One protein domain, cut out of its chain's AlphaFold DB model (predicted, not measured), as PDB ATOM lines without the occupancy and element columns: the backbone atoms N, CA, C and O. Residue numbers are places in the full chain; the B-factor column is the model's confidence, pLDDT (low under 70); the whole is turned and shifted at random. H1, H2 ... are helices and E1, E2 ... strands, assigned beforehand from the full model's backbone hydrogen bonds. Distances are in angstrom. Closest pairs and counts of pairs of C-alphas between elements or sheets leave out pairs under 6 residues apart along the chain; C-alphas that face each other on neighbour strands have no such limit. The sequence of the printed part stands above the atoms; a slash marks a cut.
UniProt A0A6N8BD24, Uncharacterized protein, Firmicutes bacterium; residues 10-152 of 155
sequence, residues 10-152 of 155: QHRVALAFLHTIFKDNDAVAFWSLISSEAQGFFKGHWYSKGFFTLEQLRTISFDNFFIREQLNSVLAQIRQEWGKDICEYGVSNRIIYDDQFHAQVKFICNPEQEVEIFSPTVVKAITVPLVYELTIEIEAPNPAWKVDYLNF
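This is residues 10 to 152 of the 155 residues of an uncharacterized protein of Firmicutes bacterium (UniProt A0A6N8BD24). A strongly twisted sheet of four strands curls like part of a barrel round the first helix, H1, and the long helix H5 lies across the last residues of H1 and the start of its hairpin partner H2. H3 and the small H4 reach away from this core, while residues 117 to 122 of the link between E2 and E3 stick out as a free loop. The printed part has 143 residues, with five named helices followed by four named strands, H1 H2 H3 H4 H5 E1 E2 E3 E4; the sheet's order is E1 E2 E3 E4, antiparallel throughout, and the class is mixed, helices and strands. The whole is compact by its radius of gyration of the C-alphas, 16.5 A, yet elongated in outline, with spans of 53 by 33 by 25 A.

Begin with the sheet. E1 is residues 91 to 97 and E2 residues 102 to 107. E3, the longest strand, is residues 127 to 137; find its first C-alpha at (205.306, 93.388, 200.734) and follow it for 28.2 A, through a bend of 56 degrees at residue 134. E4, residues 140 to 147, covers 21.0 A and ends at C-alpha 147, at (202.117, 83.875, 204.134). For the helices, find C-alpha 10 at (210.589, 84.950, 207.646), where H1, residues 10 to 22, begins; it is 18.5 A long. H2 is residues 27 to 33, H3 is residues 36 to 48 and 18.4 A long, and H4 is residues 54 to 59. H5, residues 65 to 82, is the longest helix at 25.8 A.

Look first at the sheet, a meander, each strand the antiparallel neighbour of the one before, with E1 and E4 as its edge strands. Between E1 and E2, N 104 and O 96 are within hydrogen-bond range at 2.7 A; between E2 and E3, N 130 and O 103 are at 2.7 A; between E3 and E4, N 144 and O 133 are at 2.8 A. H1 is on one face of this sheet, which gives two layers, a helix over a sheet. The sheet curls round H1's residues 10 to 18; the closest C-alphas of H1 and E3 are those of Ala 14 and Val 128, 6.1 A apart. H1 and H2 form a helical hairpin: they touch, with the C-alphas of Thr 20 and Phe 30 closest at 5.6 A, at a shallow tilt of 16 degrees, opposite ways. H5 is not on the sheet. With its residues 75 to 79 alone it touches H1, about perpendicular at 83 degrees, the C-alphas of Ile 21 and Leu 75 closest at 5.7 A. With its residues 68 to 75 alone it touches H2, about perpendicular at 78 degrees, the C-alphas of Ala 27 and Leu 71 closest at 5.7 A. H2 only grazes the sheet with residues 30 to 33, and H3 only grazes it with residues 36 to 38. H3 and H4, a helical hairpin, only just touch, with 3 pairs of C-alphas within 8 A, those of Lys 43 and Leu 57 closest at 6.8 A. In H1, H2, H3 and H5 every O i to N i+4 pair is within hydrogen-bond range; in H4 it is 1 of 2.

Look for the two C-alphas farthest apart at Pro 120 and Glu 139, 53.1 A from each other. The printed part has no cut. The link from E2 to E3, 19 residues, is long. The mean pLDDT of the printed part is 77.6; you will find values under 70 at residues 61 to 63, 84 to 89, 109 to 125 and 135 to 143.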
ATOM      1  N   GLN A  10     211.468  84.041 208.391       89.44
ATOM      2  CA  GLN A  10     210.589  84.950 207.646       89.44
ATOM      3  C   GLN A  10     211.065  85.171 206.207       89.44
ATOM      4  O   GLN A  10     210.293  85.061 205.259       89.44
ATOM      5  N   HIS A  11     212.364  85.432 206.028       87.06
ATOM      6  CA  HIS A  11     212.947  85.635 204.703       87.06
ATOM      7  C   HIS A  11     212.861  84.367 203.856       87.06
ATOM      8  O   HIS A  11     212.633  84.448 202.654       87.06
ATOM      9  N   ARG A  12     213.052  83.194 204.474       87.69
ATOM     10  CA  ARG A  12     212.973  81.907 203.772       87.69
ATOM     11  C   ARG A  12     211.564  81.647 203.264       87.69
ATOM     12  O   ARG A  12     211.425  81.260 202.112       87.69
ATOM     13  N   VAL A  13     210.550  81.904 204.090       90.56
ATOM     14  CA  VAL A  13     209.139  81.757 203.704       90.56
ATOM     15  C   VAL A  13     208.775  82.747 202.601       90.56
ATOM     16  O   VAL A  13     208.230  82.333 201.583       90.56
ATOM     17  N   ALA A  14     209.155  84.021 202.739       88.38
ATOM     18  CA  ALA A  14     208.885  85.029 201.716       88.38
ATOM     19  C   ALA A  14     209.554  84.699 200.369       88.38
ATOM     20  O   ALA A  14     208.918  84.787 199.322       88.38
ATOM     21  N   LEU A  15     210.819  84.265 200.382       86.38
ATOM     22  CA  LEU A  15     211.524  83.840 199.167       86.38
ATOM     23  C   LEU A  15     210.921  82.578 198.556       86.38
ATOM     24  O   LEU A  15     210.766  82.517 197.339       86.38
ATOM     25  N   ALA A  16     210.582  81.586 199.384       88.38
ATOM     26  CA  ALA A  16     209.928  80.373 198.917       88.38
ATOM     27  C   ALA A  16     208.605  80.720 198.232       88.38
ATOM     28  O   ALA A  16     208.386  80.304 197.104       88.38
ATOM     29  N   PHE A  17     207.782  81.570 198.846       89.38
ATOM     30  CA  PHE A  17     206.512  82.009 198.275       89.38
ATOM     31  C   PHE A  17     206.687  82.649 196.894       89.38
ATOM     32  O   PHE A  17     206.055  82.232 195.925       89.38
ATOM     33  N   LEU A  18     207.630  83.581 196.767       86.12
ATOM     34  CA  LEU A  18     207.954  84.213 195.488       86.12
ATOM     35  C   LEU A  18     208.445  83.200 194.444       86.12
ATOM     36  O   LEU A  18     208.044  83.261 193.284       86.12
ATOM     37  N   HIS A  19     209.268  82.229 194.846       86.44
ATOM     38  CA  HIS A  19     209.708  81.158 193.955       86.44
ATOM     39  C   HIS A  19     208.539  80.294 193.468       86.44
ATOM     40  O   HIS A  19     208.468  80.014 192.272       86.44
ATOM     41  N   THR A  20     207.585  79.949 194.343       87.69
ATOM     42  CA  THR A  20     206.404  79.163 193.939       87.69
ATOM     43  C   THR A  20     205.551  79.878 192.897       87.69
ATOM     44  O   THR A  20     205.012  79.225 192.005       87.69
ATOM     45  N   ILE A  21     205.482  81.211 192.953       86.81
ATOM     46  CA  ILE A  21     204.727  82.017 191.990       86.81
ATOM     47  C   ILE A  21     205.503  82.190 190.682       86.81
ATOM     48  O   ILE A  21     204.941  81.964 189.615       86.81
ATOM     49  N   PHE A  22     206.774  82.595 190.732       82.38
ATOM     50  CA  PHE A  22     207.475  83.114 189.548       82.38
ATOM     51  C   PHE A  22     208.513  82.173 188.936       82.38
ATOM     52  O   PHE A  22     208.846  82.343 187.767       82.38
ATOM     53  N   LYS A  23     209.037  81.196 189.686       80.50
ATOM     54  CA  LYS A  23     210.072  80.274 189.190       80.50
ATOM     55  C   LYS A  23     209.522  78.882 188.938       80.50
ATOM     56  O   LYS A  23     209.590  78.388 187.818       80.50
ATOM     57  N   ASP A  24     208.958  78.279 189.976       80.94
ATOM     58  CA  ASP A  24     208.648  76.851 189.974       80.94
ATOM     59  C   ASP A  24     207.213  76.570 189.501       80.94
ATOM     60  O   ASP A  24     206.900  75.449 189.106       80.94
ATOM     61  N   ASN A  25     206.340  77.591 189.514       82.62
ATOM     62  CA  ASN A  25     204.896  77.457 189.282       82.62
ATOM     63  C   ASN A  25     204.305  76.284 190.089       82.62
ATOM     64  O   ASN A  25     203.568  75.440 189.574       82.62
ATOM     65  N   ASP A  26     204.694  76.214 191.360       86.94
ATOM     66  CA  ASP A  26     204.409  75.086 192.232       86.94
ATOM     67  C   ASP A  26     203.228  75.409 193.151       86.94
ATOM     68  O   ASP A  26     203.378  75.949 194.249       86.94
ATOM     69  N   ALA A  27     202.030  75.046 192.689       88.44
ATOM     70  CA  ALA A  27     200.800  75.168 193.463       88.44
ATOM     71  C   ALA A  27     200.838  74.395 194.797       88.44
ATOM     72  O   ALA A  27     200.170  74.811 195.744       88.44
ATOM     73  N   VAL A  28     201.610  73.301 194.895       86.50
ATOM     74  CA  VAL A  28     201.725  72.484 196.120       86.50
ATOM     75  C   VAL A  28     202.467  73.278 197.175       86.50
ATOM     76  O   VAL A  28     201.985  73.480 198.292       86.50
ATOM     77  N   ALA A  29     203.644  73.762 196.789       87.38
ATOM     78  CA  ALA A  29     204.476  74.556 197.660       87.38
ATOM     79  C   ALA A  29     203.749  75.856 198.035       87.38
ATOM     80  O   ALA A  29     203.716  76.194 199.217       87.38
ATOM     81  N   PHE A  30     203.068  76.514 197.087       90.62
ATOM     82  CA  PHE A  30     202.249  77.699 197.362       90.62
ATOM     83  C   PHE A  30     201.185  77.420 198.431       90.62
ATOM     84  O   PHE A  30     201.122  78.124 199.438       90.62
ATOM     85  N   TRP A  31     200.397  76.350 198.260       90.31
ATOM     86  CA  TRP A  31     199.368  75.952 199.225       90.31
ATOM     87  C   TRP A  31     199.947  75.693 200.618       90.31
ATOM     88  O   TRP A  31     199.363  76.092 201.623       90.31
ATOM     89  N   SER A  32     201.123  75.065 200.691       88.25
ATOM     90  CA  SER A  32     201.791  74.784 201.963       88.25
ATOM     91  C   SER A  32     202.334  76.036 202.664       88.25
ATOM     92  O   SER A  32     202.533  76.016 203.881       88.25
ATOM     93  N   LEU A  33     202.590  77.113 201.916       91.19
ATOM     94  CA  LEU A  33     203.202  78.341 202.421       91.19
ATOM     95  C   LEU A  33     202.175  79.352 202.926       91.19
ATOM     96  O   LEU A  33     202.516  80.128 203.816       91.19
ATOM     97  N   ILE A  34     200.951  79.353 202.395       91.94
ATOM     98  CA  ILE A  34     199.889  80.257 202.850       91.94
ATOM     99  C   ILE A  34     199.328  79.856 204.224       91.94
ATOM    100  O   ILE A  34     199.415  78.696 204.635       91.94
ATOM    101  N   SER A  35     198.766  80.840 204.924       92.50
ATOM    102  CA  SER A  35     198.119  80.696 206.228       92.50
ATOM    103  C   SER A  35     196.944  79.720 206.190       92.50
ATOM    104  O   SER A  35     196.272  79.543 205.167       92.50
ATOM    105  N   SER A  36     196.660  79.096 207.332       89.56
ATOM    106  CA  SER A  36     195.510  78.200 207.495       89.56
ATOM    107  C   SER A  36     194.194  78.936 207.220       89.56
ATOM    108  O   SER A  36     193.257  78.370 206.651       89.56
ATOM    109  N   GLU A  37     194.140  80.224 207.563       90.75
ATOM    110  CA  GLU A  37     193.009  81.099 207.261       90.75
ATOM    111  C   GLU A  37     192.828  81.306 205.750       90.75
ATOM    112  O   GLU A  37     191.726  81.116 205.230       90.75
ATOM    113  N   ALA A  38     193.909  81.583 205.013       90.69
ATOM    114  CA  ALA A  38     193.863  81.695 203.557       90.69
ATOM    115  C   ALA A  38     193.436  80.382 202.885       90.69
ATOM    116  O   ALA A  38     192.631  80.385 201.950       90.69
ATOM    117  N   GLN A  39     193.915  79.238 203.381       89.50
ATOM    118  CA  GLN A  39     193.448  77.931 202.912       89.50
ATOM    119  C   GLN A  39     191.939  77.754 203.145       89.50
ATOM    120  O   GLN A  39     191.224  77.251 202.272       89.50
ATOM    121  N   GLY A  40     191.439  78.182 204.308       89.38
ATOM    122  CA  GLY A  40     190.014  78.206 204.630       89.38
ATOM    123  C   GLY A  40     189.212  79.089 203.672       89.38
ATOM    124  O   GLY A  40     188.180  78.652 203.159       89.38
ATOM    125  N   PHE A  41     189.721  80.284 203.361       91.12
ATOM    126  CA  PHE A  41     189.119  81.202 202.396       91.12
ATOM    127  C   PHE A  41     188.974  80.566 201.008       91.12
ATOM    128  O   PHE A  41     187.871  80.559 200.463       91.12
ATOM    129  N   PHE A  42     190.033  79.962 200.456       89.44
ATOM    130  CA  PHE A  42     189.954  79.301 199.145       89.44
ATOM    131  C   PHE A  42     188.921  78.171 199.127       89.44
ATOM    132  O   PHE A  42     188.106  78.093 198.205       89.44
ATOM    133  N   LYS A  43     188.898  77.330 200.170       88.38
ATOM    134  CA  LYS A  43     187.891  76.266 200.315       88.38
ATOM    135  C   LYS A  43     186.472  76.836 200.339       88.38
ATOM    136  O   LYS A  43     185.605  76.339 199.620       88.38
ATOM    137  N   GLY A  44     186.239  77.890 201.122       89.06
ATOM    138  CA  GLY A  44     184.947  78.575 201.201       89.06
ATOM    139  C   GLY A  44     184.530  79.210 199.872       89.06
ATOM    140  O   GLY A  44     183.393  79.036 199.433       89.06
ATOM    141  N   HIS A  45     185.459  79.875 199.185       89.12
ATOM    142  CA  HIS A  45     185.235  80.477 197.871       89.12
ATOM    143  C   HIS A  45     184.831  79.432 196.833       89.12
ATOM    144  O   HIS A  45     183.822  79.593 196.147       89.12
ATOM    145  N   TRP A  46     185.564  78.322 196.744       87.62
ATOM    146  CA  TRP A  46     185.238  77.258 195.796       87.62
ATOM    147  C   TRP A  46     183.919  76.559 196.121       87.62
ATOM    148  O   TRP A  46     183.160  76.238 195.206       87.62
ATOM    149  N   TYR A  47     183.605  76.388 197.404       86.88
ATOM    150  CA  TYR A  47     182.293  75.913 197.835       86.88
ATOM    151  C   TYR A  47     181.169  76.858 197.401       86.88
ATOM    152  O   TYR A  47     180.186  76.408 196.819       86.88
ATOM    153  N   SER A  48     181.335  78.171 197.593       88.44
ATOM    154  CA  SER A  48     180.330  79.169 197.195       88.44
ATOM    155  C   SER A  48     180.059  79.187 195.685       88.44
ATOM    156  O   SER A  48     178.943  79.461 195.255       88.44
ATOM    157  N   LYS A  49     181.065  78.829 194.877       86.88
ATOM    158  CA  LYS A  49     180.955  78.686 193.419       86.88
ATOM    159  C   LYS A  49     180.368  77.343 192.972       86.88
ATOM    160  O   LYS A  49     180.221  77.119 191.774       86.88
ATOM    161  N   GLY A  50     180.035  76.455 193.910       83.81
ATOM    162  CA  GLY A  50     179.461  75.142 193.624       83.81
ATOM    163  C   GLY A  50     180.468  74.116 193.105       83.81
ATOM    164  O   GLY A  50     180.061  73.096 192.557       83.81
ATOM    165  N   PHE A  51     181.773  74.357 193.266       83.19
ATOM    166  CA  PHE A  51     182.797  73.411 192.812       83.19
ATOM    167  C   PHE A  51     182.918  72.181 193.710       83.19
ATOM    168  O   PHE A  51     183.323  71.118 193.245       83.19
ATOM    169  N   PHE A  52     182.558  72.322 194.985       83.25
ATOM    170  CA  PHE A  52     182.624  71.255 195.972       83.25
ATOM    171  C   PHE A  52     181.385  71.247 196.857       83.25
ATOM    172  O   PHE A  52     180.813  72.293 197.151       83.25
ATOM    173  N   THR A  53     181.006  70.068 197.338       84.50
ATOM    174  CA  THR A  53     180.060  69.912 198.448       84.50
ATOM    175  C   THR A  53     180.779  70.046 199.796       84.50
ATOM    176  O   THR A  53     182.002  69.934 199.882       84.50
ATOM    177  N   LEU A  54     180.025  70.234 200.888       79.75
ATOM    178  CA  LEU A  54     180.593  70.254 202.246       79.75
ATOM    179  C   LEU A  54     181.302  68.939 202.606       79.75
ATOM    180  O   LEU A  54     182.296  68.944 203.329       79.75
ATOM    181  N   GLU A  55     180.798  67.813 202.102       80.88
ATOM    182  CA  GLU A  55     181.406  66.500 202.318       80.88
ATOM    183  C   GLU A  55     182.744  66.379 201.585       80.88
ATOM    184  O   GLU A  55     183.728  65.932 202.169       80.88
ATOM    185  N   GLN A  56     182.814  66.873 200.346       80.44
ATOM    186  CA  GLN A  56     184.060  66.927 199.584       80.44
ATOM    187  C   GLN A  56     185.076  67.871 200.236       80.44
ATOM    188  O   GLN A  56     186.246  67.523 200.324       80.44
ATOM    189  N   LEU A  57     184.654  69.021 200.775       77.50
ATOM    190  CA  LEU A  57     185.557  69.934 201.488       77.50
ATOM    191  C   LEU A  57     186.252  69.290 202.699       77.50
ATOM    192  O   LEU A  57     187.383  69.661 203.020       77.50
ATOM    193  N   ARG A  58     185.589  68.342 203.376       72.88
ATOM    194  CA  ARG A  58     186.151  67.634 204.538       72.88
ATOM    195  C   ARG A  58     187.287  66.690 204.163       72.88
ATOM    196  O   ARG A  58     188.187  66.490 204.971       72.88
ATOM    197  N   THR A  59     187.226  66.109 202.971       73.12
ATOM    198  CA  THR A  59     188.189  65.113 202.474       73.12
ATOM    199  C   THR A  59     189.136  65.677 201.424       73.12
ATOM    200  O   THR A  59     190.037  64.979 200.965       73.12
ATOM    201  N   ILE A  60     188.951  66.944 201.056       70.81
ATOM    202  CA  ILE A  60     189.795  67.666 200.120       70.81
ATOM    203  C   ILE A  60     191.229  67.718 200.654       70.81
ATOM    204  O   ILE A  60     191.567  68.459 201.583       70.81
ATOM    205  N   SER A  61     192.073  66.904 200.030       67.62
ATOM    206  CA  SER A  61     193.521  67.021 200.077       67.62
ATOM    207  C   SER A  61     194.007  67.831 198.878       67.62
ATOM    208  O   SER A  61     193.304  67.990 197.875       67.62
ATOM    209  N   PHE A  62     195.233  68.337 198.978       62.19
ATOM    210  CA  PHE A  62     195.886  69.026 197.869       62.19
ATOM    211  C   PHE A  62     196.027  68.133 196.617       62.19
ATOM    212  O   PHE A  62     196.006  68.640 195.499       62.19
ATOM    213  N   ASP A  63     196.088  66.806 196.781       63.69
ATOM    214  CA  ASP A  63     196.179  65.848 195.667       63.69
ATOM    215  C   ASP A  63     194.948  65.866 194.745       63.69
ATOM    216  O   ASP A  63     194.941  65.245 193.679       63.69
ATOM    217  N   ASN A  64     193.896  66.592 195.126       76.25
ATOM    218  CA  ASN A  64     192.768  66.843 194.256       76.25
ATOM    219  C   ASN A  64     193.200  67.685 193.040       76.25
ATOM    220  O   ASN A  64     193.500  68.877 193.149       76.25
ATOM    221  N   PHE A  65     193.156  67.067 191.858       80.12
ATOM    222  CA  PHE A  65     193.490  67.699 190.579       80.12
ATOM    223  C   PHE A  65     192.799  69.058 190.372       80.12
ATOM    224  O   PHE A  65     193.438  70.005 189.920       80.12
ATOM    225  N   PHE A  66     191.527  69.195 190.762       80.50
ATOM    226  CA  PHE A  66     190.793  70.452 190.612       80.50
ATOM    227  C   PHE A  66     191.407  71.582 191.445       80.50
ATOM    228  O   PHE A  66     191.531  72.704 190.964       80.50
ATOM    229  N   ILE A  67     191.817  71.296 192.683       80.25
ATOM    230  CA  ILE A  67     192.432  72.293 193.573       80.25
ATOM    231  C   ILE A  67     193.734  72.794 192.977       80.25
ATOM    232  O   ILE A  67     193.970  74.000 192.939       80.25
ATOM    233  N   ARG A  68     194.546  71.876 192.453       85.44
ATOM    234  CA  ARG A  68     195.788  72.226 191.770       85.44
ATOM    235  C   ARG A  68     195.534  73.142 190.571       85.44
ATOM    236  O   ARG A  68     196.216  74.153 190.443       85.44
ATOM    237  N   GLU A  69     194.533  72.844 189.747       86.81
ATOM    238  CA  GLU A  69     194.163  73.679 188.593       86.81
ATOM    239  C   GLU A  69     193.646  75.069 188.996       86.81
ATOM    240  O   GLU A  69     194.020  76.082 188.394       86.81
ATOM    241  N   GLN A  70     192.828  75.154 190.049       88.56
ATOM    242  CA  GLN A  70     192.364  76.446 190.558       88.56
ATOM    243  C   GLN A  70     193.516  77.276 191.131       88.56
ATOM    244  O   GLN A  70     193.606  78.468 190.852       88.56
ATOM    245  N   LEU A  71     194.429  76.659 191.883       89.50
ATOM    246  CA  LEU A  71     195.609  77.346 192.406       89.50
ATOM    247  C   LEU A  71     196.552  77.781 191.284       89.50
ATOM    248  O   LEU A  71     197.035  78.905 191.312       89.50
ATOM    249  N   ASN A  72     196.750  76.957 190.253       90.31
ATOM    250  CA  ASN A  72     197.496  77.357 189.058       90.31
ATOM    251  C   ASN A  72     196.885  78.600 188.392       90.31
ATOM    252  O   ASN A  72     197.620  79.483 187.950       90.31
ATOM    253  N   SER A  73     195.552  78.692 188.356       89.00
ATOM    254  CA  SER A  73     194.840  79.864 187.830       89.00
ATOM    255  C   SER A  73     195.073  81.108 188.695       89.00
ATOM    256  O   SER A  73     195.338  82.182 188.158       89.00
ATOM    257  N   VAL A  74     195.066  80.961 190.024       88.56
ATOM    258  CA  VAL A  74     195.414  82.038 190.970       88.56
ATOM    259  C   VAL A  74     196.856  82.507 190.760       88.56
ATOM    260  O   VAL A  74     197.100  83.701 190.622       88.56
ATOM    261  N   LEU A  75     197.815  81.583 190.661       89.75
ATOM    262  CA  LEU A  75     199.217  81.917 190.393       89.75
ATOM    263  C   LEU A  75     199.384  82.656 189.058       89.75
ATOM    264  O   LEU A  75     200.199  83.571 188.951       89.75
ATOM    265  N   ALA A  76     198.621  82.269 188.033       88.50
ATOM    266  CA  ALA A  76     198.631  82.944 186.739       88.50
ATOM    267  C   ALA A  76     198.112  84.383 186.835       88.50
ATOM    268  O   ALA A  76     198.733  85.271 186.253       88.50
ATOM    269  N   GLN A  77     197.039  84.610 187.597       86.56
ATOM    270  CA  GLN A  77     196.499  85.944 187.843       86.56
ATOM    271  C   GLN A  77     197.510  86.831 188.584       86.56
ATOM    272  O   GLN A  77     197.822  87.914 188.097       86.56
ATOM    273  N   ILE A  78     198.116  86.330 189.668       83.31
ATOM    274  CA  ILE A  78     199.137  87.077 190.425       83.31
ATOM    275  C   ILE A  78     200.288  87.496 189.502       83.31
ATOM    276  O   ILE A  78     200.703  88.651 189.494       83.31
ATOM    277  N   ARG A  79     200.798  86.580 188.668       82.88
ATOM    278  CA  ARG A  79     201.865  86.901 187.702       82.88
ATOM    279  C   ARG A  79     201.443  87.926 186.653       82.88
ATOM    280  O   ARG A  79     202.293  88.666 186.165       82.88
ATOM    281  N   GLN A  80     200.176  87.921 186.246       82.44
ATOM    282  CA  GLN A  80     199.657  88.887 185.284       82.44
ATOM    283  C   GLN A  80     199.603  90.287 185.895       82.44
ATOM    284  O   GLN A  80     200.028  91.236 185.246       82.44
ATOM    285  N   GLU A  81     199.120  90.402 187.129       78.00
ATOM    286  CA  GLU A  81     199.020  91.673 187.852       78.00
ATOM    287  C   GLU A  81     200.404  92.234 188.199       78.00
ATOM    288  O   GLU A  81     200.619  93.440 188.165       78.00
ATOM    289  N   TRP A  82     201.359  91.360 188.519       74.75
ATOM    290  CA  TRP A  82     202.679  91.756 189.019       74.75
ATOM    291  C   TRP A  82     203.746  91.853 187.922       74.75
ATOM    292  O   TRP A  82     204.823  92.398 188.143       74.75
ATOM    293  N   GLY A  83     203.471  91.337 186.727       70.44
ATOM    294  CA  GLY A  83     204.457  91.241 185.657       70.44
ATOM    295  C   GLY A  83     205.418  90.060 185.842       70.44
ATOM    296  O   GLY A  83     205.693  89.588 186.945       70.44
ATOM    297  N   LYS A  84     205.932  89.535 184.725       64.00
ATOM    298  CA  LYS A  84     206.654  88.249 184.691       64.00
ATOM    299  C   LYS A  84     208.067  88.296 185.287       64.00
ATOM    300  O   LYS A  84     208.545  87.263 185.746       64.00
ATOM    301  N   ASP A  85     208.689  89.472 185.346       60.44
ATOM    302  CA  ASP A  85     210.130  89.613 185.626       60.44
ATOM    303  C   ASP A  85     210.436  90.154 187.030       60.44
ATOM    304  O   ASP A  85     211.566  90.525 187.343       60.44
ATOM    305  N   ILE A  86     209.432  90.189 187.911       62.53
ATOM    306  CA  ILE A  86     209.576  90.813 189.227       62.53
ATOM    307  C   ILE A  86     210.644  90.109 190.080       62.53
ATOM    308  O   ILE A  86     211.434  90.783 190.727       62.53
ATOM    309  N   CYS A  87     210.756  88.777 190.020       56.22
ATOM    310  CA  CYS A  87     211.505  87.945 190.976       56.22
ATOM    311  C   CYS A  87     213.038  87.856 190.839       56.22
ATOM    312  O   CYS A  87     213.655  87.012 191.501       56.22
ATOM    313  N   GLU A  88     213.682  88.687 190.025       59.06
ATOM    314  CA  GLU A  88     215.130  88.567 189.799       59.06
ATOM    315  C   GLU A  88     215.996  88.982 191.011       59.06
ATOM    316  O   GLU A  88     217.108  88.473 191.162       59.06
ATOM    317  N   TYR A  89     215.493  89.828 191.924       61.38
ATOM    318  CA  TYR A  89     216.353  90.538 192.893       61.38
ATOM    319  C   TYR A  89     216.147  90.160 194.373       61.38
ATOM    320  O   TYR A  89     217.007  90.447 195.210       61.38
ATOM    321  N   GLY A  90     215.083  89.421 194.704       72.38
ATOM    322  CA  GLY A  90     214.885  88.812 196.025       72.38
ATOM    323  C   GLY A  90     214.176  89.706 197.048       72.38
ATOM    324  O   GLY A  90     213.251  90.441 196.725       72.38
ATOM    325  N   VAL A  91     214.557  89.596 198.322       77.94
ATOM    326  CA  VAL A  91     213.874  90.268 199.444       77.94
ATOM    327  C   VAL A  91     214.813  91.182 200.225       77.94
ATOM    328  O   VAL A  91     216.022  90.956 200.289       77.94
ATOM    329  N   SER A  92     214.247  92.205 200.866       81.44
ATOM    330  CA  SER A  92     214.966  93.073 201.795       81.44
ATOM    331  C   SER A  92     215.516  92.287 202.980       81.44
ATOM    332  O   SER A  92     214.851  91.400 203.498       81.44
ATOM    333  N   ASN A  93     216.703  92.675 203.460       79.12
ATOM    334  CA  ASN A  93     217.288  92.136 204.694       79.12
ATOM    335  C   ASN A  93     216.572  92.632 205.966       79.12
ATOM    336  O   ASN A  93     216.897  92.188 207.069       79.12
ATOM    337  N   ARG A  94     215.672  93.619 205.843       83.62
ATOM    338  CA  ARG A  94     214.914  94.181 206.962       83.62
ATOM    339  C   ARG A  94     213.532  93.538 207.016       83.62
ATOM    340  O   ARG A  94     212.755  93.673 206.076       83.62
ATOM    341  N   ILE A  95     213.224  92.935 208.160       84.88
ATOM    342  CA  ILE A  95     211.871  92.505 208.519       84.88
ATOM    343  C   ILE A  95     211.172  93.682 209.199       84.88
ATOM    344  O   ILE A  95     211.765  94.363 210.043       84.88
ATOM    345  N   ILE A  96     209.931  93.938 208.808       88.62
ATOM    346  CA  ILE A  96     209.034  94.873 209.489       88.62
ATOM    347  C   ILE A  96     208.114  94.017 210.353       88.62
ATOM    348  O   ILE A  96     207.530  93.078 209.840       88.62
ATOM    349  N   TYR A  97     208.043  94.286 211.651       88.81
ATOM    350  CA  TYR A  97     207.122  93.592 212.551       88.81
ATOM    351  C   TYR A  97     205.967  94.536 212.850       88.81
ATOM    352  O   TYR A  97     206.214  95.649 213.318       88.81
ATOM    353  N   ASP A  98     204.748  94.092 212.560       87.50
ATOM    354  CA  ASP A  98     203.532  94.820 212.927       87.50
ATOM    355  C   ASP A  98     203.171  94.504 214.384       87.50
ATOM    356  O   ASP A  98     202.831  95.397 215.159       87.50
ATOM    357  N   ASP A  99     203.356  93.241 214.783       91.00
ATOM    358  CA  ASP A  99     203.289  92.772 216.165       91.00
ATOM    359  C   ASP A  99     204.158  91.504 216.372       91.00
ATOM    360  O   ASP A  99     205.098  91.237 215.621       91.00
ATOM    361  N   GLN A 100     203.901  90.740 217.441       88.25
ATOM    362  CA  GLN A 100     204.650  89.521 217.781       88.25
ATOM    363  C   GLN A 100     204.338  88.305 216.885       88.25
ATOM    364  O   GLN A 100     205.112  87.349 216.867       88.25
ATOM    365  N   PHE A 101     203.219  88.331 216.165       92.19
ATOM    366  CA  PHE A 101     202.731  87.263 215.293       92.19
ATOM    367  C   PHE A 101     202.674  87.676 213.823       92.19
ATOM    368  O   PHE A 101     202.607  86.799 212.970       92.19
ATOM    369  N   HIS A 102     202.748  88.968 213.515       92.06
ATOM    370  CA  HIS A 102     202.659  89.493 212.160       92.06
ATOM    371  C   HIS A 102     203.940  90.219 211.764       92.06
ATOM    372  O   HIS A 102     204.489  91.049 212.497       92.06
ATOM    373  N   ALA A 103     204.425  89.899 210.570       91.62
ATOM    374  CA  ALA A 103     205.610  90.506 209.999       91.62
ATOM    375  C   ALA A 103     205.442  90.715 208.498       91.62
ATOM    376  O   ALA A 103     204.652  90.055 207.840       91.62
ATOM    377  N   GLN A 104     206.247  91.598 207.930       89.94
ATOM    378  CA  GLN A 104     206.277  91.875 206.508       89.94
ATOM    379  C   GLN A 104     207.713  91.848 206.013       89.94
ATOM    380  O   GLN A 104     208.636  92.407 206.624       89.94
ATOM    381  N   VAL A 105     207.895  91.218 204.859       86.88
ATOM    382  CA  VAL A 105     209.166  91.211 204.143       86.88
ATOM    383  C   VAL A 105     208.978  91.968 202.839       86.88
ATOM    384  O   VAL A 105     208.141  91.614 202.012       86.88
ATOM    385  N   LYS A 106     209.761  93.032 202.651       84.44
ATOM    386  CA  LYS A 106     209.718  93.822 201.419       84.44
ATOM    387  C   LYS A 106     210.368  93.061 200.277       84.44
ATOM    388  O   LYS A 106     211.499  92.589 200.411       84.44
ATOM    389  N   PHE A 107     209.670  93.012 199.157       78.38
ATOM    390  CA  PHE A 107     210.217  92.563 197.899       78.38
ATOM    391  C   PHE A 107     211.124  93.644 197.295       78.38
ATOM    392  O   PHE A 107     210.853  94.840 197.434       78.38
ATOM    393  N   ILE A 108     212.224  93.232 196.666       73.38
ATOM    394  CA  ILE A 108     213.104  94.127 195.914       73.38
ATOM    395  C   ILE A 108     212.865  93.830 194.435       73.38
ATOM    396  O   ILE A 108     213.302  92.791 193.952       73.38
ATOM    397  N   CYS A 109     212.168  94.729 193.735       64.06
ATOM    398  CA  CYS A 109     212.033  94.670 192.277       64.06
ATOM    399  C   CYS A 109     213.339  95.074 191.589       64.06
ATOM    400  O   CYS A 109     214.184  95.748 192.189       64.06
ATOM    401  N   ASN A 110     213.483  94.681 190.324       58.41
ATOM    402  CA  ASN A 110     214.582  95.118 189.471       58.41
ATOM    403  C   ASN A 110     214.676  96.656 189.462       58.41
ATOM    404  O   ASN A 110     213.708  97.299 189.062       58.41
ATOM    405  N   PRO A 111     215.805  97.266 189.871       51.22
ATOM    406  CA  PRO A 111     215.986  98.714 189.765       51.22
ATOM    407  C   PRO A 111     216.039  99.221 188.310       51.22
ATOM    408  O   PRO A 111     215.938 100.426 188.105       51.22
ATOM    409  N   GLU A 112     216.210  98.334 187.319       44.53
ATOM    410  CA  GLU A 112     216.193  98.638 185.880       44.53
ATOM    411  C   GLU A 112     214.818  98.445 185.216       44.53
ATOM    412  O   GLU A 112     214.641  98.854 184.069       44.53
ATOM    413  N   GLN A 113     213.826  97.861 185.905       42.38
ATOM    414  CA  GLN A 113     212.436  98.006 185.466       42.38
ATOM    415  C   GLN A 113     212.028  99.457 185.717       42.38
ATOM    416  O   GLN A 113     212.260  99.969 186.814       42.38
ATOM    417  N   GLU A 114     211.445 100.119 184.709       36.72
ATOM    418  CA  GLU A 114     210.834 101.439 184.872       36.72
ATOM    419  C   GLU A 114     209.912 101.386 186.090       36.72
ATOM    420  O   GLU A 114     208.847 100.773 186.070       36.72
ATOM    421  N   VAL A 115     210.368 101.982 187.194       45.56
ATOM    422  CA  VAL A 115     209.532 102.214 188.361       45.56
ATOM    423  C   VAL A 115     208.383 103.058 187.836       45.56
ATOM    424  O   VAL A 115     208.608 104.202 187.442       45.56
ATOM    425  N   GLU A 116     207.169 102.511 187.780       42.28
ATOM    426  CA  GLU A 116     205.991 103.332 187.531       42.28
ATOM    427  C   GLU A 116     205.874 104.305 188.706       42.28
ATOM    428  O   GLU A 116     205.420 103.984 189.806       42.28
ATOM    429  N   ILE A 117     206.396 105.511 188.495       42.66
ATOM    430  CA  ILE A 117     206.286 106.627 189.421       42.66
ATOM    431  C   ILE A 117     204.832 107.099 189.323       42.66
ATOM    432  O   ILE A 117     204.503 107.988 188.542       42.66
ATOM    433  N   PHE A 118     203.950 106.502 190.128       46.94
ATOM    434  CA  PHE A 118     202.551 106.937 190.255       46.94
ATOM    435  C   PHE A 118     202.454 108.395 190.754       46.94
ATOM    436  O   PHE A 118     201.482 109.095 190.481       46.94
ATOM    437  N   SER A 119     203.476 108.866 191.483       40.16
ATOM    438  CA  SER A 119     203.733 110.268 191.842       40.16
ATOM    439  C   SER A 119     205.188 110.420 192.331       40.16
ATOM    440  O   SER A 119     205.757 109.419 192.776       40.16
ATOM    441  N   PRO A 120     205.800 111.624 192.336       44.66
ATOM    442  CA  PRO A 120     207.221 111.838 192.678       44.66
ATOM    443  C   PRO A 120     207.679 111.348 194.068       44.66
ATOM    444  O   PRO A 120     208.855 111.460 194.403       44.66
ATOM    445  N   THR A 121     206.769 110.834 194.897       40.00
ATOM    446  CA  THR A 121     206.992 110.523 196.314       40.00
ATOM    447  C   THR A 121     206.536 109.131 196.750       40.00
ATOM    448  O   THR A 121     206.735 108.791 197.915       40.00
ATOM    449  N   VAL A 122     205.947 108.306 195.875       41.81
ATOM    450  CA  VAL A 122     205.415 106.992 196.286       41.81
ATOM    451  C   VAL A 122     205.944 105.884 195.384       41.81
ATOM    452  O   VAL A 122     205.460 105.679 194.277       41.81
ATOM    453  N   VAL A 123     206.923 105.136 195.895       50.22
ATOM    454  CA  VAL A 123     207.299 103.823 195.359       50.22
ATOM    455  C   VAL A 123     206.452 102.783 196.094       50.22
ATOM    456  O   VAL A 123     206.636 102.591 197.300       50.22
ATOM    457  N   LYS A 124     205.510 102.124 195.403       53.31
ATOM    458  CA  LYS A 124     204.751 101.000 195.980       53.31
ATOM    459  C   LYS A 124     205.681  99.788 196.032       53.31
ATOM    460  O   LYS A 124     205.883  99.092 195.044       53.31
ATOM    461  N   ALA A 125     206.309  99.575 197.183       64.31
ATOM    462  CA  ALA A 125     207.057  98.352 197.434       64.31
ATOM    463  C   ALA A 125     206.063  97.222 197.706       64.31
ATOM    464  O   ALA A 125     205.250  97.328 198.624       64.31
ATOM    465  N   ILE A 126     206.154  96.139 196.940       76.88
ATOM    466  CA  ILE A 126     205.400  94.920 197.219       76.88
ATOM    467  C   ILE A 126     205.917  94.327 198.533       76.88
ATOM    468  O   ILE A 126     207.123  94.160 198.738       76.88
ATOM    469  N   THR A 127     205.007  94.017 199.445       83.06
ATOM    470  CA  THR A 127     205.306  93.388 200.734       83.06
ATOM    471  C   THR A 127     204.702  91.999 200.776       83.06
ATOM    472  O   THR A 127     203.551  91.822 200.396       83.06
ATOM    473  N   VAL A 128     205.463  91.029 201.280       87.50
ATOM    474  CA  VAL A 128     204.945  89.709 201.644       87.50
ATOM    475  C   VAL A 128     204.549  89.753 203.123       87.50
ATOM    476  O   VAL A 128     205.452  89.706 203.967       87.50
ATOM    477  N   PRO A 129     203.255  89.903 203.459       90.94
ATOM    478  CA  PRO A 129     202.755  89.733 204.814       90.94
ATOM    479  C   PRO A 129     202.898  88.280 205.261       90.94
ATOM    480  O   PRO A 129     202.694  87.327 204.504       90.94
ATOM    481  N   LEU A 130     203.283  88.126 206.516       92.06
ATOM    482  CA  LEU A 130     203.554  86.866 207.169       92.06
ATOM    483  C   LEU A 130     202.824  86.831 208.504       92.06
ATOM    484  O   LEU A 130     202.847  87.806 209.254       92.06
ATOM    485  N   VAL A 131     202.275  85.668 208.825       93.88
ATOM    486  CA  VAL A 131     201.653  85.365 210.111       93.88
ATOM    487  C   VAL A 131     202.347  84.162 210.742       93.88
ATOM    488  O   VAL A 131     202.762  83.226 210.054       93.88
ATOM    489  N   TYR A 132     202.537  84.201 212.052       92.25
ATOM    490  CA  TYR A 132     203.131  83.119 212.818       92.25
ATOM    491  C   TYR A 132     202.032  82.179 213.310       92.25
ATOM    492  O   TYR A 132     201.239  82.537 214.178       92.25
ATOM    493  N   GLU A 133     201.985  80.970 212.755       89.62
ATOM    494  CA  GLU A 133     200.969  79.970 213.079       89.62
ATOM    495  C   GLU A 133     201.573  78.790 213.834       89.62
ATOM    496  O   GLU A 133     202.679  78.338 213.543       89.62
ATOM    497  N   LEU A 134     200.807  78.227 214.765       81.75
ATOM    498  CA  LEU A 134     201.090  76.907 215.317       81.75
ATOM    499  C   LEU A 134     200.647  75.860 214.290       81.75
ATOM    500  O   LEU A 134     199.449  75.609 214.159       81.75
ATOM    501  N   THR A 135     201.578  75.237 213.559       66.56
ATOM    502  CA  THR A 135     201.188  74.124 212.686       66.56
ATOM    503  C   THR A 135     200.971  72.888 213.538       66.56
ATOM    504  O   THR A 135     201.876  72.450 214.245       66.56
ATOM    505  N   ILE A 136     199.767  72.322 213.478       56.91
ATOM    506  CA  ILE A 136     199.439  71.071 214.160       56.91
ATOM    507  C   ILE A 136     200.004  69.927 213.314       56.91
ATOM    508  O   ILE A 136     199.306  69.351 212.482       56.91
ATOM    509  N   GLU A 137     201.283  69.611 213.493       55.28
ATOM    510  CA  GLU A 137     201.781  68.292 213.113       55.28
ATOM    511  C   GLU A 137     201.417  67.318 214.240       55.28
ATOM    512  O   GLU A 137     201.522  67.651 215.422       55.28
ATOM    513  N   ILE A 138     200.936  66.126 213.873       51.59
ATOM    514  CA  ILE A 138     200.361  65.118 214.788       51.59
ATOM    515  C   ILE A 138     201.344  64.732 215.914       51.59
ATOM    516  O   ILE A 138     200.919  64.282 216.975       51.59
ATOM    517  N   GLU A 139     202.646  64.957 215.715       44.28
ATOM    518  CA  GLU A 139     203.702  64.587 216.659       44.28
ATOM    519  C   GLU A 139     204.214  65.753 217.532       44.28
ATOM    520  O   GLU A 139     204.747  65.496 218.610       44.28
ATOM    521  N   ALA A 140     204.005  67.018 217.138       42.12
ATOM    522  CA  ALA A 140     204.211  68.214 217.966       42.12
ATOM    523  C   ALA A 140     203.751  69.480 217.214       42.12
ATOM    524  O   ALA A 140     204.049  69.618 216.027       42.12
ATOM    525  N   PRO A 141     203.109  70.461 217.877       52.38
ATOM    526  CA  PRO A 141     202.873  71.752 217.251       52.38
ATOM    527  C   PRO A 141     204.210  72.474 217.032       52.38
ATOM    528  O   PRO A 141     204.866  72.873 217.995       52.38
ATOM    529  N   ASN A 142     204.622  72.639 215.773       57.66
ATOM    530  CA  ASN A 142     205.833  73.377 215.423       57.66
ATOM    531  C   ASN A 142     205.434  74.756 214.893       57.66
ATOM    532  O   ASN A 142     204.859  74.859 213.815       57.66
ATOM    533  N   PRO A 143     205.657  75.838 215.642       66.38
ATOM    534  CA  PRO A 143     205.221  77.137 215.181       66.38
ATOM    535  C   PRO A 143     206.078  77.616 213.997       66.38
ATOM    536  O   PRO A 143     207.310  77.624 214.053       66.38
ATOM    537  N   ALA A 144     205.421  78.028 212.914       85.94
ATOM    538  CA  ALA A 144     206.047  78.382 211.649       85.94
ATOM    539  C   ALA A 144     205.451  79.668 211.070       85.94
ATOM    540  O   ALA A 144     204.262  79.950 211.197       85.94
ATOM    541  N   TRP A 145     206.291  80.444 210.388       91.12
ATOM    542  CA  TRP A 145     205.817  81.572 209.593       91.12
ATOM    543  C   TRP A 145     205.099  81.061 208.341       91.12
ATOM    544  O   TRP A 145     205.613  80.189 207.637       91.12
ATOM    545  N   LYS A 146     203.934  81.632 208.062       93.19
ATOM    546  CA  LYS A 146     203.122  81.416 206.866       93.19
ATOM    547  C   LYS A 146     202.877  82.744 206.172       93.19
ATOM    548  O   LYS A 146     203.023  83.797 206.783       93.19
ATOM    549  N   VAL A 147     202.518  82.696 204.898       91.25
ATOM    550  CA  VAL A 147     202.117  83.875 204.134       91.25
ATOM    551  C   VAL A 147     200.667  84.187 204.431       91.25
ATOM    552  O   VAL A 147     199.782  83.367 204.183       91.25
ATOM    553  N   ASP A 148     200.430  85.385 204.939       90.44
ATOM    554  CA  ASP A 148     199.086  85.879 205.175       90.44
ATOM    555  C   ASP A 148     198.495  86.411 203.865       90.44
ATOM    556  O   ASP A 148     198.530  87.602 203.558       90.44
ATOM    557  N   TYR A 149     198.006  85.483 203.046       85.81
ATOM    558  CA  TYR A 149     197.512  85.787 201.707       85.81
ATOM    559  C   TYR A 149     196.286  86.718 201.717       85.81
ATOM    560  O   TYR A 149     196.028  87.391 200.725       85.81
ATOM    561  N   LEU A 150     195.528  86.784 202.814       84.19
ATOM    562  CA  LEU A 150     194.336  87.635 202.887       84.19
ATOM    563  C   LEU A 150     194.684  89.106 203.111       84.19
ATOM    564  O   LEU A 150     193.983  89.979 202.611       84.19
ATOM    565  N   ASN A 151     195.797  89.374 203.795       81.19
ATOM    566  CA  ASN A 151     196.361  90.718 203.940       81.19
ATOM    567  C   ASN A 151     197.342  91.075 202.814       81.19
ATOM    568  O   ASN A 151     198.057  92.081 202.862       81.19
ATOM    569  N   PHE A 152     197.393  90.238 201.783       71.50
ATOM    570  CA  PHE A 152     198.157  90.483 200.579       71.50
ATOM    571  C   PHE A 152     197.382  91.493 199.728       71.50
ATOM    572  O   PHE A 152     196.439  91.127 199.034       71.50
TER     573      PHE A 152